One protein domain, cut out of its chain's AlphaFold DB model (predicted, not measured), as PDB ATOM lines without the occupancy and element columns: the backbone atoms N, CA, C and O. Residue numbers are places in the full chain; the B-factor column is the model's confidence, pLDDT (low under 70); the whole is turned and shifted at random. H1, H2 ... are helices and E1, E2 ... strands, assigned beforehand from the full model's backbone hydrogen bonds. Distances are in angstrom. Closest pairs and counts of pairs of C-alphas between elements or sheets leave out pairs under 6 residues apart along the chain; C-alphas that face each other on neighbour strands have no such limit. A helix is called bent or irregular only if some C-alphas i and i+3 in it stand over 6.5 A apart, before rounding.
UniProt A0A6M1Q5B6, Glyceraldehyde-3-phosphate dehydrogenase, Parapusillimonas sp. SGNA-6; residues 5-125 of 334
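What this domain is: This is residues 5 to 125 of the 334 residues of the protein "Glyceraldehyde-3-phosphate dehydrogenase" of Parapusillimonas sp. SGNA-6 (UniProt A0A6M1Q5B6). One long helix, H1, makes the long axis; its first residues, 5 to 13, stick out alone, and a compact body packs along the rest. In that body H3 lies in the middle beside H1, H2 packs across H1, H4 and H5 pack on H3, and a small sheet of two parallel strands, E1 and E2, lies near the end of H1. The printed part has 121 residues, with five named helices and two named strands in the order H1 E1 H2 H3 E2 H4 H5, mostly helix. It is compact, with a radius of gyration of the C-alphas of 14.5 A, and elongated, spanning 53 by 31 by 27 A.

How they stand to each other: H1, residues 5 to 35, touches H2, residues 51 to 64, with residues 17 to 25 alone, about perpendicular at 88 degrees; the closest C-alphas, of Ala 21 and Val 51, are 5.6 A apart. H1 touches H3, residues 72 to 84, with residues 17 to 31 alone, at a shallow tilt of 26 degrees, the same way; the closest C-alphas, of Phe 24 and Leu 76, are 5.4 A apart. E1, residues 37 to 41, and E2, residues 90 to 93, are parallel neighbours at 16 degrees, with N 38 and O 90 at 2.9 A and N 92 and O 38 at 2.8 A, within hydrogen-bond range. E1, H2, H3 and E2 form a strand-helix-strand unit, two parallel strands with helices between them along the chain, with a left-handed crossover. H3 is the hub: besides H1 it touches H4, residues 94 to 103, the closest C-alphas, of Thr 75 and Thr 98, being 5.9 A apart. It also touches H5, residues 111 to 118, the closest C-alphas, of Ala 81 and Pro 112, being 5.3 A apart. H1 and H5 are apart. Every O i to N i+4 pair is within hydrogen-bond range in H1, H3, H4 and H5, and 7 of 10 are in H2, which is irregular: C-alphas 60 and 63 are 7.1 A apart.

Where its parts are: H1 begins at C-alpha 5, (99.765, 155.614, 167.237), and measures 44.1 A. E1 measures 13.3 A, H2 21.2 A and H3 18.2 A, with C-alpha 72 at (111.174, 152.505, 188.488). E2 measures 10.0 A, H4 14.1 A and H5 10.5 A, with C-alpha 118 at (126.086, 156.634, 201.716).

The domain as a whole: The C-alphas farthest apart, of Ala 5 and Lys 124, are 53.8 A apart. The printed part has no cut and no long link. Its mean pLDDT is 91.3; residue 5 and residues 123 to 125 are under 70.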
ATOM      1  N   ALA A   5      98.338 155.447 166.960       62.25
ATOM      2  CA  ALA A   5      99.765 155.614 167.237       62.25
ATOM      3  C   ALA A   5     100.072 156.076 168.679       62.25
ATOM      4  O   ALA A   5     101.134 155.757 169.209       62.25
ATOM      5  N   ALA A   6      99.149 156.797 169.330       78.88
ATOM      6  CA  ALA A   6      99.311 157.208 170.725       78.88
ATOM      7  C   ALA A   6      99.130 156.016 171.679       78.88
ATOM      8  O   ALA A   6      99.955 155.804 172.565       78.88
ATOM      9  N   PHE A   7      98.118 155.180 171.431       82.62
ATOM     10  CA  PHE A   7      97.830 154.001 172.251       82.62
ATOM     11  C   PHE A   7      98.911 152.914 172.129       82.62
ATOM     12  O   PHE A   7      99.325 152.329 173.127       82.62
ATOM     13  N   GLU A   8      99.446 152.676 170.927       85.56
ATOM     14  CA  GLU A   8     100.589 151.764 170.746       85.56
ATOM     15  C   GLU A   8     101.844 152.255 171.489       85.56
ATOM     16  O   GLU A   8     102.571 151.458 172.095       85.56
ATOM     17  N   GLY A   9     102.081 153.572 171.496       85.88
ATOM     18  CA  GLY A   9     103.149 154.203 172.272       85.88
ATOM     19  C   GLY A   9     102.963 154.039 173.785       85.88
ATOM     20  O   GLY A   9     103.918 153.705 174.489       85.88
ATOM     21  N   GLU A  10     101.735 154.205 174.282       87.25
ATOM     22  CA  GLU A  10     101.373 153.972 175.686       87.25
ATOM     23  C   GLU A  10     101.610 152.516 176.102       87.25
ATOM     24  O   GLU A  10     102.250 152.269 177.126       87.25
ATOM     25  N   ILE A  11     101.180 151.551 175.281       87.81
ATOM     26  CA  ILE A  11     101.417 150.120 175.521       87.81
ATOM     27  C   ILE A  11     102.917 149.832 175.589       87.81
ATOM     28  O   ILE A  11     103.377 149.151 176.510       87.81
ATOM     29  N   LYS A  12     103.701 150.355 174.639       89.62
ATOM     30  CA  LYS A  12     105.154 150.155 174.615       89.62
ATOM     31  C   LYS A  12     105.826 150.748 175.856       89.62
ATOM     32  O   LYS A  12     106.678 150.094 176.452       89.62
ATOM     33  N   SER A  13     105.416 151.948 176.263       88.69
ATOM     34  CA  SER A  13     105.906 152.621 177.473       88.69
ATOM     35  C   SER A  13     105.562 151.842 178.744       88.69
ATOM     36  O   SER A  13     106.411 151.650 179.615       88.69
ATOM     37  N   TYR A  14     104.335 151.327 178.851       90.44
ATOM     38  CA  TYR A  14     103.938 150.512 179.995       90.44
ATOM     39  C   TYR A  14     104.694 149.179 180.040       90.44
ATOM     40  O   TYR A  14     105.173 148.787 181.102       90.44
ATOM     41  N   LYS A  15     104.890 148.531 178.886       93.00
ATOM     42  CA  LYS A  15     105.688 147.306 178.772       93.00
ATOM     43  C   LYS A  15     107.139 147.514 179.217       93.00
ATOM     44  O   LYS A  15     107.677 146.669 179.925       93.00
ATOM     45  N   ASP A  16     107.758 148.638 178.855       94.62
ATOM     46  CA  ASP A  16     109.109 148.986 179.322       94.62
ATOM     47  C   ASP A  16     109.170 149.103 180.855       94.62
ATOM     48  O   ASP A  16     110.042 148.517 181.496       94.62
ATOM     49  N   LYS A  17     108.180 149.767 181.468       94.62
ATOM     50  CA  LYS A  17     108.068 149.845 182.936       94.62
ATOM     51  C   LYS A  17     107.897 148.470 183.579       94.62
ATOM     52  O   LYS A  17     108.490 148.215 184.623       94.62
ATOM     53  N   GLN A  18     107.097 147.591 182.975       96.19
ATOM     54  CA  GLN A  18     106.910 146.227 183.470       96.19
ATOM     55  C   GLN A  18     108.212 145.425 183.422       96.19
ATOM     56  O   GLN A  18     108.537 144.772 184.408       96.19
ATOM     57  N   ASN A  19     108.973 145.513 182.329       97.31
ATOM     58  CA  ASN A  19     110.265 144.836 182.209       97.31
ATOM     59  C   ASN A  19     111.255 145.328 183.277       97.31
ATOM     60  O   ASN A  19     111.807 144.519 184.013       97.31
ATOM     61  N   LYS A  20     111.380 146.649 183.456       97.81
ATOM     62  CA  LYS A  20     112.228 147.235 184.510       97.81
ATOM     63  C   LYS A  20     111.807 146.807 185.914       97.81
ATOM     64  O   LYS A  20     112.651 146.552 186.763       97.81
ATOM     65  N   ALA A  21     110.504 146.698 186.169       97.69
ATOM     66  CA  ALA A  21     110.008 146.185 187.440       97.69
ATOM     67  C   ALA A  21     110.358 144.700 187.648       97.69
ATOM     68  O   ALA A  21     110.621 144.309 188.780       97.69
ATOM     69  N   VAL A  22     110.392 143.879 186.591       98.06
ATOM     70  CA  VAL A  22     110.868 142.486 186.673       98.06
ATOM     71  C   VAL A  22     112.352 142.442 187.035       98.06
ATOM     72  O   VAL A  22     112.721 141.717 187.959       98.06
ATOM     73  N   ASP A  23     113.184 143.246 186.372       98.19
ATOM     74  CA  ASP A  23     114.620 143.327 186.672       98.19
ATOM     75  C   ASP A  23     114.864 143.814 188.108       98.19
ATOM     76  O   ASP A  23     115.666 143.239 188.846       98.19
ATOM     77  N   PHE A  24     114.084 144.800 188.553       98.38
ATOM     78  CA  PHE A  24     114.116 145.288 189.927       98.38
ATOM     79  C   PHE A  24     113.751 144.193 190.936       98.38
ATOM     80  O   PHE A  24     114.483 143.980 191.900       98.38
ATOM     81  N   ILE A  25     112.661 143.450 190.703       98.06
ATOM     82  CA  ILE A  25     112.244 142.329 191.564       98.06
ATOM     83  C   ILE A  25     113.336 141.258 191.632       98.06
ATOM     84  O   ILE A  25     113.585 140.707 192.707       98.06
ATOM     85  N   LYS A  26     114.012 140.972 190.513       97.56
ATOM     86  CA  LYS A  26     115.128 140.020 190.478       97.56
ATOM     87  C   LYS A  26     116.258 140.455 191.411       97.56
ATOM     88  O   LYS A  26     116.730 139.635 192.193       97.56
ATOM     89  N   ILE A  27     116.652 141.730 191.371       97.81
ATOM     90  CA  ILE A  27     117.700 142.272 192.249       97.81
ATOM     91  C   ILE A  27     117.259 142.256 193.713       97.81
ATOM     92  O   ILE A  27     118.010 141.796 194.567       97.81
ATOM     93  N   VAL A  28     116.036 142.709 194.003       96.69
ATOM     94  CA  VAL A  28     115.455 142.677 195.358       96.69
ATOM     95  C   VAL A  28     115.491 141.255 195.927       96.69
ATOM     96  O   VAL A  28     115.893 141.060 197.072       96.69
ATOM     97  N   SER A  29     115.113 140.264 195.118       93.94
ATOM     98  CA  SER A  29     115.098 138.854 195.520       93.94
ATOM     99  C   SER A  29     116.510 138.318 195.753       93.94
ATOM    100  O   SER A  29     116.760 137.668 196.765       93.94
ATOM    101  N   ASP A  30     117.452 138.612 194.854       94.19
ATOM    102  CA  ASP A  30     118.845 138.174 194.987       94.19
ATOM    103  C   ASP A  30     119.520 138.773 196.230       94.19
ATOM    104  O   ASP A  30     120.121 138.052 197.027       94.19
ATOM    105  N   LEU A  31     119.345 140.080 196.456       92.75
ATOM    106  CA  LEU A  31     119.821 140.772 197.655       92.75
ATOM    107  C   LEU A  31     119.282 140.123 198.932       92.75
ATOM    108  O   LEU A  31     120.047 139.864 199.865       92.75
ATOM    109  N   TRP A  32     117.988 139.811 198.964       90.19
ATOM    110  CA  TRP A  32     117.352 139.204 200.126       90.19
ATOM    111  C   TRP A  32     117.847 137.774 200.382       90.19
ATOM    112  O   TRP A  32     118.373 137.487 201.460       90.19
ATOM    113  N   PHE A  33     117.729 136.880 199.395       86.75
ATOM    114  CA  PHE A  33     118.014 135.455 199.582       86.75
ATOM    115  C   PHE A  33     119.512 135.140 199.637       86.75
ATOM    116  O   PHE A  33     119.925 134.312 200.447       86.75
ATOM    117  N   ASN A  34     120.334 135.816 198.828       87.19
ATOM    118  CA  ASN A  34     121.756 135.488 198.691       87.19
ATOM    119  C   ASN A  34     122.666 136.401 199.521       87.19
ATOM    120  O   ASN A  34     123.743 135.967 199.935       87.19
ATOM    121  N   LYS A  35     122.244 137.642 199.805       86.56
ATOM    122  CA  LYS A  35     123.044 138.606 200.586       86.56
ATOM    123  C   LYS A  35     122.435 138.996 201.937       86.56
ATOM    124  O   LYS A  35     123.111 139.651 202.722       86.56
ATOM    125  N   SER A  36     121.216 138.548 202.263       86.19
ATOM    126  CA  SER A  36     120.500 138.946 203.492       86.19
ATOM    127  C   SER A  36     120.312 140.467 203.619       86.19
ATOM    128  O   SER A  36     120.392 141.019 204.717       86.19
ATOM    129  N   ILE A  37     120.086 141.143 202.489       88.69
ATOM    130  CA  ILE A  37     119.832 142.585 202.409       88.69
ATOM    131  C   ILE A  37     118.361 142.805 202.038       88.69
ATOM    132  O   ILE A  37     117.921 142.412 200.960       88.69
ATOM    133  N   GLU A  38     117.590 143.441 202.920       91.81
ATOM    134  CA  GLU A  38     116.195 143.818 202.653       91.81
ATOM    135  C   GLU A  38     116.152 145.200 201.998       91.81
ATOM    136  O   GLU A  38     116.526 146.199 202.618       91.81
ATOM    137  N   LEU A  39     115.636 145.279 200.769       95.50
ATOM    138  CA  LEU A  39     115.256 146.559 200.176       95.50
ATOM    139  C   LEU A  39     113.811 146.912 200.537       95.50
ATOM    140  O   LEU A  39     112.891 146.107 200.368       95.50
ATOM    141  N   VAL A  40     113.604 148.156 200.965       96.06
ATOM    142  CA  VAL A  40     112.275 148.742 201.182       96.06
ATOM    143  C   VAL A  40     112.135 150.056 200.427       96.06
ATOM    144  O   VAL A  40     113.111 150.775 200.249       96.06
ATOM    145  N   LEU A  41     110.920 150.398 200.005       96.38
ATOM    146  CA  LEU A  41     110.611 151.676 199.361       96.38
ATOM    147  C   LEU A  41     109.787 152.536 200.317       96.38
ATOM    148  O   LEU A  41     108.584 152.311 200.468       96.38
ATOM    149  N   PHE A  42     110.428 153.492 200.993       93.38
ATOM    150  CA  PHE A  42     109.788 154.306 202.032       93.38
ATOM    151  C   PHE A  42     109.039 153.439 203.053       93.38
ATOM    152  O   PHE A  42     107.840 153.595 203.277       93.38
ATOM    153  N   ARG A  43     109.760 152.473 203.637       89.50
ATOM    154  CA  ARG A  43     109.252 151.415 204.540       89.50
ATOM    155  C   ARG A  43     108.303 150.371 203.929       89.50
ATOM    156  O   ARG A  43     108.021 149.385 204.609       89.50
ATOM    157  N   ASN A  44     107.853 150.514 202.681       92.12
ATOM    158  CA  ASN A  44     107.085 149.463 202.010       92.12
ATOM    159  C   ASN A  44     107.999 148.289 201.644       92.12
ATOM    160  O   ASN A  44     109.040 148.481 201.018       92.12
ATOM    161  N   GLN A  45     107.597 147.074 202.014       90.81
ATOM    162  CA  GLN A  45     108.322 145.848 201.671       90.81
ATOM    163  C   GLN A  45     108.261 145.570 200.167       90.81
ATOM    164  O   GLN A  45     107.184 145.635 199.565       90.81
ATOM    165  N   LEU A  46     109.410 145.214 199.588       94.38
ATOM    166  CA  LEU A  46     109.551 144.931 198.157       94.38
ATOM    167  C   LEU A  46     109.684 143.437 197.831       94.38
ATOM    168  O   LEU A  46     109.419 143.051 196.695       94.38
ATOM    169  N   ILE A  47     110.070 142.610 198.806       90.88
ATOM    170  CA  ILE A  47     110.173 141.154 198.643       90.88
ATOM    171  C   ILE A  47     108.793 140.525 198.394       90.88
ATOM    172  O   ILE A  47     107.783 141.019 198.900       90.88
ATOM    173  N   ASP A  48     108.755 139.476 197.568       87.06
ATOM    174  CA  ASP A  48     107.547 138.726 197.188       87.06
ATOM    175  C   ASP A  48     106.408 139.593 196.616       87.06
ATOM    176  O   ASP A  48     105.219 139.278 196.705       87.06
ATOM    177  N   ARG A  49     106.752 140.720 195.977       91.81
ATOM    178  CA  ARG A  49     105.778 141.605 195.324       91.81
ATOM    179  C   ARG A  49     105.718 141.380 193.821       91.81
ATOM    180  O   ARG A  49     106.722 141.283 193.124       91.81
ATOM    181  N   ARG A  50     104.491 141.377 193.295       95.00
ATOM    182  CA  ARG A  50     104.222 141.340 191.851       95.00
ATOM    183  C   ARG A  50     104.543 142.688 191.200       95.00
ATOM    184  O   ARG A  50     104.410 143.737 191.829       95.00
ATOM    185  N   VAL A  51     104.837 142.662 189.899       96.81
ATOM    186  CA  VAL A  51     105.141 143.845 189.065       96.81
ATOM    187  C   VAL A  51     104.140 144.989 189.258       96.81
ATOM    188  O   VAL A  51     104.541 146.135 189.441       96.81
ATOM    189  N   SER A  52     102.837 144.698 189.255       96.00
ATOM    190  CA  SER A  52     101.800 145.726 189.410       96.00
ATOM    191  C   SER A  52     101.862 146.440 190.761       96.00
ATOM    192  O   SER A  52     101.665 147.652 190.812       96.00
ATOM    193  N   VAL A  53     102.177 145.714 191.838       95.56
ATOM    194  CA  VAL A  53     102.322 146.278 193.187       95.56
ATOM    195  C   VAL A  53     103.547 147.182 193.243       95.56
ATOM    196  O   VAL A  53     103.438 148.315 193.698       95.56
ATOM    197  N   ILE A  54     104.685 146.730 192.708       96.81
ATOM    198  CA  ILE A  54     105.910 147.538 192.631       96.81
ATOM    199  C   ILE A  54     105.655 148.849 191.881       96.81
ATOM    200  O   ILE A  54     105.991 149.920 192.384       96.81
ATOM    201  N   LEU A  55     105.023 148.791 190.706       95.75
ATOM    202  CA  LEU A  55     104.719 149.987 189.919       95.75
ATOM    203  C   LEU A  55     103.747 150.929 190.640       95.75
ATOM    204  O   LEU A  55     103.922 152.144 190.578       95.75
ATOM    205  N   ASN A  56     102.750 150.390 191.347       94.81
ATOM    206  CA  ASN A  56     101.823 151.204 192.125       94.81
ATOM    207  C   ASN A  56     102.508 151.887 193.320       94.81
ATOM    208  O   ASN A  56     102.277 153.070 193.553       94.81
ATOM    209  N   LEU A  57     103.406 151.191 194.024       94.88
ATOM    210  CA  LEU A  57     104.191 151.794 195.105       94.88
ATOM    211  C   LEU A  57     105.019 152.987 194.610       94.88
ATOM    212  O   LEU A  57     105.045 154.015 195.277       94.88
ATOM    213  N   HIS A  58     105.625 152.884 193.423       94.81
ATOM    214  CA  HIS A  58     106.364 153.987 192.796       94.81
ATOM    215  C   HIS A  58     105.460 155.177 192.442       94.81
ATOM    216  O   HIS A  58     105.844 156.328 192.631       94.81
ATOM    217  N   GLN A  59     104.235 154.922 191.974       90.19
ATOM    218  CA  GLN A  59     103.264 155.992 191.717       90.19
ATOM    219  C   GLN A  59     102.854 156.727 192.998       90.19
ATOM    220  O   GLN A  59     102.683 157.943 192.974       90.19
ATOM    221  N   ASN A  60     102.741 156.006 194.113       90.06
ATOM    222  CA  ASN A  60     102.281 156.555 195.387       90.06
ATOM    223  C   ASN A  60     103.375 157.281 196.189       90.06
ATOM    224  O   ASN A  60     103.098 157.755 197.290       90.06
ATOM    225  N   THR A  61     104.611 157.401 195.685       90.88
ATOM    226  CA  THR A  61     105.677 158.093 196.435       90.88
ATOM    227  C   THR A  61     105.542 159.614 196.426       90.88
ATOM    228  O   THR A  61     106.283 160.269 197.149       90.88
ATOM    229  N   THR A  62     104.632 160.190 195.634       87.12
ATOM    230  CA  THR A  62     104.479 161.646 195.444       87.12
ATOM    231  C   THR A  62     104.401 162.429 196.749       87.12
ATOM    232  O   THR A  62     105.086 163.442 196.886       87.12
ATOM    233  N   ALA A  63     103.656 161.915 197.733       81.88
ATOM    234  CA  ALA A  63     103.503 162.529 199.052       81.88
ATOM    235  C   ALA A  63     104.825 162.658 199.839       81.88
ATOM    236  O   ALA A  63     104.908 163.440 200.780       81.88
ATOM    237  N   LEU A  64     105.850 161.886 199.470       84.38
ATOM    238  CA  LEU A  64     107.153 161.831 200.138       84.38
ATOM    239  C   LEU A  64     108.277 162.455 199.303       84.38
ATOM    240  O   LEU A  64     109.407 162.548 199.776       84.38
ATOM    241  N   THR A  65     107.998 162.840 198.055       85.75
ATOM    242  CA  THR A  65     109.023 163.215 197.071       85.75
ATOM    243  C   THR A  65     108.703 164.521 196.346       85.75
ATOM    244  O   THR A  65     108.973 164.652 195.150       85.75
ATOM    245  N   ASN A  66     108.145 165.497 197.072       82.00
ATOM    246  CA  ASN A  66     107.803 166.834 196.567       82.00
ATOM    247  C   ASN A  66     106.930 166.775 195.298       82.00
ATOM    248  O   ASN A  66     107.262 167.375 194.276       82.00
ATOM    249  N   ASP A  67     105.863 165.969 195.341       81.19
ATOM    250  CA  ASP A  67     104.877 165.780 194.266       81.19
ATOM    251  C   ASP A  67     105.417 165.196 192.947       81.19
ATOM    252  O   ASP A  67     104.691 165.105 191.954       81.19
ATOM    253  N   ARG A  68     106.665 164.710 192.924       87.19
ATOM    254  CA  ARG A  68     107.235 163.998 191.772       87.19
ATOM    255  C   ARG A  68     107.554 162.547 192.132       87.19
ATOM    256  O   ARG A  68     108.517 162.331 192.871       87.19
ATOM    257  N   PRO A  69     106.841 161.545 191.581       89.69
ATOM    258  CA  PRO A  69     107.065 160.150 191.950       89.69
ATOM    259  C   PRO A  69     108.494 159.700 191.614       89.69
ATOM    260  O   PRO A  69     109.146 160.249 190.716       89.69
ATOM    261  N   LEU A  70     108.999 158.707 192.344       93.12
ATOM    262  CA  LEU A  70     110.202 157.990 191.931       93.12
ATOM    263  C   LEU A  70     109.839 157.082 190.767       93.12
ATOM    264  O   LEU A  70     108.896 156.295 190.863       93.12
ATOM    265  N   HIS A  71     110.567 157.185 189.662       93.56
ATOM    266  CA  HIS A  71     110.376 156.255 188.565       93.56
ATOM    267  C   HIS A  71     111.128 154.948 188.835       93.56
ATOM    268  O   HIS A  71     112.168 154.929 189.492       93.56
ATOM    269  N   ILE A  72     110.590 153.842 188.313       96.25
ATOM    270  CA  ILE A  72     111.174 152.505 188.488       96.25
ATOM    271  C   ILE A  72     112.592 152.402 187.912       96.25
ATOM    272  O   ILE A  72     113.394 151.622 188.403       96.25
ATOM    273  N   ASP A  73     112.929 153.182 186.883       95.31
ATOM    274  CA  ASP A  73     114.285 153.216 186.334       95.31
ATOM    275  C   ASP A  73     115.289 153.872 187.285       95.31
ATOM    276  O   ASP A  73     116.435 153.439 187.326       95.31
ATOM    277  N   GLU A  74     114.878 154.871 188.069       95.44
ATOM    278  CA  GLU A  74     115.758 155.500 189.057       95.44
ATOM    279  C   GLU A  74     116.079 154.518 190.186       95.44
ATOM    280  O   GLU A  74     117.243 154.298 190.509       95.44
ATOM    281  N   THR A  75     115.054 153.877 190.753       97.00
ATOM    282  CA  THR A  75     115.236 152.909 191.844       97.00
ATOM    283  C   THR A  75     115.943 151.638 191.382       97.00
ATOM    284  O   THR A  75     116.721 151.080 192.155       97.00
ATOM    285  N   LEU A  76     115.736 151.204 190.131       97.94
ATOM    286  CA  LEU A  76     116.465 150.088 189.528       97.94
ATOM    287  C   LEU A  76     117.970 150.347 189.483       97.94
ATOM    288  O   LEU A  76     118.724 149.522 189.987       97.94
ATOM    289  N   ARG A  77     118.404 151.510 188.987       96.75
ATOM    290  CA  ARG A  77     119.835 151.862 188.929       96.75
ATOM    291  C   ARG A  77     120.478 151.887 190.311       96.75
ATOM    292  O   ARG A  77     121.582 151.386 190.505       96.75
ATOM    293  N   VAL A  78     119.781 152.456 191.297       97.62
ATOM    294  CA  VAL A  78     120.279 152.474 192.679       97.62
ATOM    295  C   VAL A  78     120.352 151.047 193.232       97.62
ATOM    296  O   VAL A  78     121.329 150.703 193.892       97.62
ATOM    297  N   ALA A  79     119.368 150.191 192.943       97.81
ATOM    298  CA  ALA A  79     119.387 148.796 193.377       97.81
ATOM    299  C   ALA A  79     120.525 147.996 192.722       97.81
ATOM    300  O   ALA A  79     121.152 147.195 193.409       97.81
ATOM    301  N   GLU A  80     120.838 148.239 191.447       97.62
ATOM    302  CA  GLU A  80     122.006 147.668 190.758       97.62
ATOM    303  C   GLU A  80     123.318 148.102 191.424       97.62
ATOM    304  O   GLU A  80     124.179 147.266 191.700       97.62
ATOM    305  N   ALA A  81     123.450 149.389 191.763       96.56
ATOM    306  CA  ALA A  81     124.614 149.897 192.485       96.56
ATOM    307  C   ALA A  81     124.754 149.251 193.874       96.56
ATOM    308  O   ALA A  81     125.846 148.825 194.243       96.56
ATOM    309  N   VAL A  82     123.656 149.099 194.626       96.25
ATOM    310  CA  VAL A  82     123.649 148.371 195.909       96.25
ATOM    311  C   VAL A  82     124.023 146.900 195.708       96.25
ATOM    312  O   VAL A  82     124.805 146.346 196.478       96.25
ATOM    313  N   HIS A  83     123.495 146.260 194.663       96.06
ATOM    314  CA  HIS A  83     123.764 144.861 194.336       96.06
ATOM    315  C   HIS A  83     125.227 144.595 193.995       96.06
ATOM    316  O   HIS A  83     125.744 143.543 194.372       96.06
ATOM    317  N   ALA A  84     125.919 145.548 193.376       94.75
ATOM    318  CA  ALA A  84     127.349 145.450 193.092       94.75
ATOM    319  C   ALA A  84     128.237 145.521 194.353       94.75
ATOM    320  O   ALA A  84     129.393 145.092 194.319       94.75
ATOM    321  N   LEU A  85     127.716 146.026 195.477       91.94
ATOM    322  CA  LEU A  85     128.459 146.131 196.730       91.94
ATOM    323  C   LEU A  85     128.455 144.814 197.528       91.94
ATOM    324  O   LEU A  85     127.577 143.949 197.410       91.94
ATOM    325  N   HIS A  86     129.475 144.673 198.373       87.81
ATOM    326  CA  HIS A  86     129.595 143.604 199.361       87.81
ATOM    327  C   HIS A  86     129.255 144.183 200.730       87.81
ATOM    328  O   HIS A  86     130.149 144.586 201.462       87.81
ATOM    329  N   LEU A  87     127.962 144.272 201.033       87.00
ATOM    330  CA  LEU A  87     127.476 144.820 202.297       87.00
ATOM    331  C   LEU A  87     127.167 143.693 203.285       87.00
ATOM    332  O   LEU A  87     126.770 142.592 202.891       87.00
ATOM    333  N   ALA A  88     127.298 143.992 204.575       83.81
ATOM    334  CA  ALA A  88     126.768 143.146 205.634       83.81
ATOM    335  C   ALA A  88     125.223 143.048 205.553       83.81
ATOM    336  O   ALA A  88     124.576 143.918 204.947       83.81
ATOM    337  N   PRO A  89     124.607 142.021 206.179       83.56
ATOM    338  CA  PRO A  89     123.155 141.927 206.292       83.56
ATOM    339  C   PRO A  89     122.559 143.235 206.813       83.56
ATOM    340  O   PRO A  89     122.974 143.751 207.850       83.56
ATOM    341  N   SER A  90     121.610 143.799 206.075       86.69
ATOM    342  CA  SER A  90     121.131 145.158 206.329       86.69
ATOM    343  C   SER A  90     119.732 145.384 205.769       86.69
ATOM    344  O   SER A  90     119.227 144.613 204.954       86.69
ATOM    345  N   ARG A  91     119.089 146.460 206.225       89.94
ATOM    346  CA  ARG A  91     117.813 146.941 205.694       89.94
ATOM    347  C   ARG A  91     118.027 148.320 205.089       89.94
ATOM    348  O   ARG A  91     118.375 149.254 205.809       89.94
ATOM    349  N   ILE A  92     117.820 148.447 203.783       93.50
ATOM    350  CA  ILE A  92     118.123 149.660 203.019       93.50
ATOM    351  C   ILE A  92     116.827 150.224 202.442       93.50
ATOM    352  O   ILE A  92     116.103 149.554 201.705       93.50
ATOM    353  N   ASP A  93     116.536 151.487 202.763       95.69
ATOM    354  CA  ASP A  93     115.425 152.211 202.149       95.69
ATOM    355  C   ASP A  93     115.865 152.797 200.803       95.69
ATOM    356  O   ASP A  93     116.461 153.877 200.732       95.69
ATOM    357  N   ILE A  94     115.571 152.064 199.728       96.62
ATOM    358  CA  ILE A  94     115.928 152.444 198.360       96.62
ATOM    359  C   ILE A  94     115.223 153.733 197.936       96.62
ATOM    360  O   ILE A  94     115.767 154.495 197.142       96.62
ATOM    361  N   GLY A  95     114.047 154.024 198.504       96.00
ATOM    362  CA  GLY A  95     113.310 155.259 198.245       96.00
ATOM    363  C   GLY A  95     114.070 156.480 198.731       96.00
ATOM    364  O   GLY A  95     114.292 157.420 197.970       96.00
ATOM    365  N   LYS A  96     114.543 156.437 199.981       95.12
ATOM    366  CA  LYS A  96     115.366 157.512 200.552       95.12
ATOM    367  C   LYS A  96     116.684 157.686 199.806       95.12
ATOM    368  O   LYS A  96     117.078 158.816 199.536       95.12
ATOM    369  N   LEU A  97     117.354 156.585 199.465       95.38
ATOM    370  CA  LEU A  97     118.631 156.637 198.753       95.38
ATOM    371  C   LEU A  97     118.470 157.229 197.344       95.38
ATOM    372  O   LEU A  97     119.239 158.099 196.944       95.38
ATOM    373  N   THR A  98     117.411 156.832 196.635       96.06
ATOM    374  CA  THR A  98     117.065 157.381 195.313       96.06
ATOM    375  C   THR A  98     116.669 158.857 195.399       96.06
ATOM    376  O   THR A  98     117.057 159.653 194.546       96.06
ATOM    377  N   LEU A  99     115.935 159.257 196.443       95.00
ATOM    378  CA  LEU A  99     115.594 160.662 196.666       95.00
ATOM    379  C   LEU A  99     116.855 161.510 196.889       95.00
ATOM    380  O   LEU A  99     117.015 162.528 196.222       95.00
ATOM    381  N   LYS A 100     117.792 161.050 197.729       94.75
ATOM    382  CA  LYS A 100     119.083 161.727 197.933       94.75
ATOM    383  C   LYS A 100     119.905 161.817 196.648       94.75
ATOM    384  O   LYS A 100     120.474 162.870 196.373       94.75
ATOM    385  N   MET A 101     119.964 160.746 195.853       95.00
ATOM    386  CA  MET A 101     120.627 160.755 194.541       95.00
ATOM    387  C   MET A 101     120.054 161.874 193.656       95.00
ATOM    388  O   MET A 101     120.801 162.655 193.066       95.00
ATOM    389  N   ARG A 102     118.721 161.992 193.609       92.25
ATOM    390  CA  ARG A 102     118.017 163.018 192.832       92.25
ATOM    391  C   ARG A 102     118.280 164.432 193.359       92.25
ATOM    392  O   ARG A 102     118.543 165.332 192.563       92.25
ATOM    393  N   GLU A 103     118.213 164.637 194.672       92.38
ATOM    394  CA  GLU A 103     118.443 165.938 195.320       92.38
ATOM    395  C   GLU A 103     119.871 166.450 195.095       92.38
ATOM    396  O   GLU A 103     120.064 167.634 194.817       92.38
ATOM    397  N   ASN A 104     120.854 165.545 195.119       93.62
ATOM    398  CA  ASN A 104     122.263 165.859 194.871       93.62
ATOM    399  C   ASN A 104     122.646 165.848 193.381       93.62
ATOM    400  O   ASN A 104     123.792 166.136 193.051       93.62
ATOM    401  N   ARG A 105     121.695 165.563 192.476       93.56
ATOM    402  CA  ARG A 105     121.888 165.524 191.012       93.56
ATOM    403  C   ARG A 105     123.043 164.617 190.571       93.56
ATOM    404  O   ARG A 105     123.767 164.956 189.638       93.56
ATOM    405  N   ILE A 106     123.188 163.478 191.241       95.12
ATOM    406  CA  ILE A 106     124.240 162.496 190.967       95.12
ATOM    407  C   ILE A 106     124.058 161.931 189.554       95.12
ATOM    408  O   ILE A 106     122.956 161.509 189.189       95.12
ATOM    409  N   SER A 107     125.125 161.952 188.756       91.44
ATOM    410  CA  SER A 107     125.130 161.382 187.405       91.44
ATOM    411  C   SER A 107     125.250 159.850 187.420       91.44
ATOM    412  O   SER A 107     125.537 159.245 188.452       91.44
ATOM    413  N   GLU A 108     125.024 159.197 186.273       86.25
ATOM    414  CA  GLU A 108     125.135 157.731 186.171       86.25
ATOM    415  C   GLU A 108     126.549 157.226 186.498       86.25
ATOM    416  O   GLU A 108     126.683 156.218 187.190       86.25
ATOM    417  N   ASP A 109     127.586 157.955 186.077       90.38
ATOM    418  CA  ASP A 109     128.986 157.585 186.318       90.38
ATOM    419  C   ASP A 109     129.382 157.719 187.800       90.38
ATOM    420  O   ASP A 109     130.221 156.972 188.296       90.38
ATOM    421  N   GLU A 110     128.756 158.647 188.530       94.69
ATOM    422  CA  GLU A 110     129.023 158.909 189.952       94.69
ATOM    423  C   GLU A 110     128.180 158.035 190.894       94.69
ATOM    424  O   GLU A 110     128.465 157.947 192.093       94.69
ATOM    425  N   LEU A 111     127.129 157.389 190.378       94.50
ATOM    426  CA  LEU A 111     126.161 156.649 191.183       94.50
ATOM    427  C   LEU A 111     126.792 155.535 192.042       94.50
ATOM    428  O   LEU A 111     126.442 155.454 193.225       94.50
ATOM    429  N   PRO A 112     127.712 154.691 191.531       94.06
ATOM    430  CA  PRO A 112     128.329 153.644 192.344       94.06
ATOM    431  C   PRO A 112     129.092 154.203 193.551       94.06
ATOM    432  O   PRO A 112     128.937 153.700 194.666       94.06
ATOM    433  N   ASP A 113     129.866 155.272 193.349       94.44
ATOM    434  CA  ASP A 113     130.638 155.916 194.414       94.44
ATOM    435  C   ASP A 113     129.724 156.619 195.421       94.44
ATOM    436  O   ASP A 113     129.940 156.517 196.630       94.44
ATOM    437  N   PHE A 114     128.656 157.268 194.949       96.06
ATOM    438  CA  PHE A 114     127.635 157.857 195.814       96.06
ATOM    439  C   PHE A 114     126.976 156.808 196.719       96.06
ATOM    440  O   PHE A 114     126.953 156.975 197.940       96.06
ATOM    441  N   VAL A 115     126.483 155.704 196.143       95.19
ATOM    442  CA  VAL A 115     125.823 154.632 196.906       95.19
ATOM    443  C   VAL A 115     126.791 153.998 197.897       95.19
ATOM    444  O   VAL A 115     126.430 153.792 199.056       95.19
ATOM    445  N   LYS A 116     128.033 153.739 197.478       93.25
ATOM    446  CA  LYS A 116     129.076 153.230 198.369       93.25
ATOM    447  C   LYS A 116     129.285 154.163 199.557       93.25
ATOM    448  O   LYS A 116     129.260 153.687 200.685       93.25
ATOM    449  N   ASN A 117     129.442 155.463 199.311       93.19
ATOM    450  CA  ASN A 117     129.684 156.469 200.346       93.19
ATOM    451  C   ASN A 117     128.525 156.582 201.344       93.19
ATOM    452  O   ASN A 117     128.760 156.578 202.553       93.19
ATOM    453  N   GLU A 118     127.282 156.606 200.861       93.75
ATOM    454  CA  GLU A 118     126.086 156.634 201.716       93.75
ATOM    455  C   GLU A 118     125.939 155.370 202.576       93.75
ATOM    456  O   GLU A 118     125.355 155.420 203.661       93.75
ATOM    457  N   LEU A 119     126.480 154.239 202.114       92.25
ATOM    458  CA  LEU A 119     126.374 152.940 202.775       92.25
ATOM    459  C   LEU A 119     127.667 152.491 203.477       92.25
ATOM    460  O   LEU A 119     127.693 151.387 204.012       92.25
ATOM    461  N   LEU A 120     128.703 153.336 203.580       84.31
ATOM    462  CA  LEU A 120     129.977 153.007 204.257       84.31
ATOM    463  C   LEU A 120     129.802 152.552 205.715       84.31
ATOM    464  O   LEU A 120     130.653 151.860 206.270       84.31
ATOM    465  N   GLY A 121     128.712 152.966 206.368       78.00
ATOM    466  CA  GLY A 121     128.381 152.528 207.722       78.00
ATOM    467  C   GLY A 121     127.937 151.065 207.814       78.00
ATOM    468  O   GLY A 121     128.014 150.495 208.899       78.00
ATOM    469  N   ALA A 122     127.504 150.447 206.710       75.69
ATOM    470  CA  ALA A 122     126.997 149.076 206.699       75.69
ATOM    471  C   ALA A 122     128.083 148.046 207.043       75.69
ATOM    472  O   ALA A 122     127.792 147.063 207.720       75.69
ATOM    473  N   ASP A 123     129.341 148.307 206.676       68.50
ATOM    474  CA  ASP A 123     130.480 147.425 206.982       68.50
ATOM    475  C   ASP A 123     130.860 147.428 208.470       68.50
ATOM    476  O   ASP A 123     131.597 146.559 208.932       68.50
ATOM    477  N   LYS A 124     130.366 148.407 209.240       68.94
ATOM    478  CA  LYS A 124     130.638 148.526 210.679       68.94
ATOM    479  C   LYS A 124     129.684 147.701 211.539       68.94
ATOM    480  O   LYS A 124     129.840 147.701 212.757       68.94
ATOM    481  N   HIS A 125     128.680 147.052 210.947       67.00
ATOM    482  CA  HIS A 125     127.744 146.247 211.719       67.00
ATOM    483  C   HIS A 125     128.423 144.951 212.167       67.00
ATOM    484  O   HIS A 125     128.839 144.137 211.341       67.00
TER     485      HIS A 125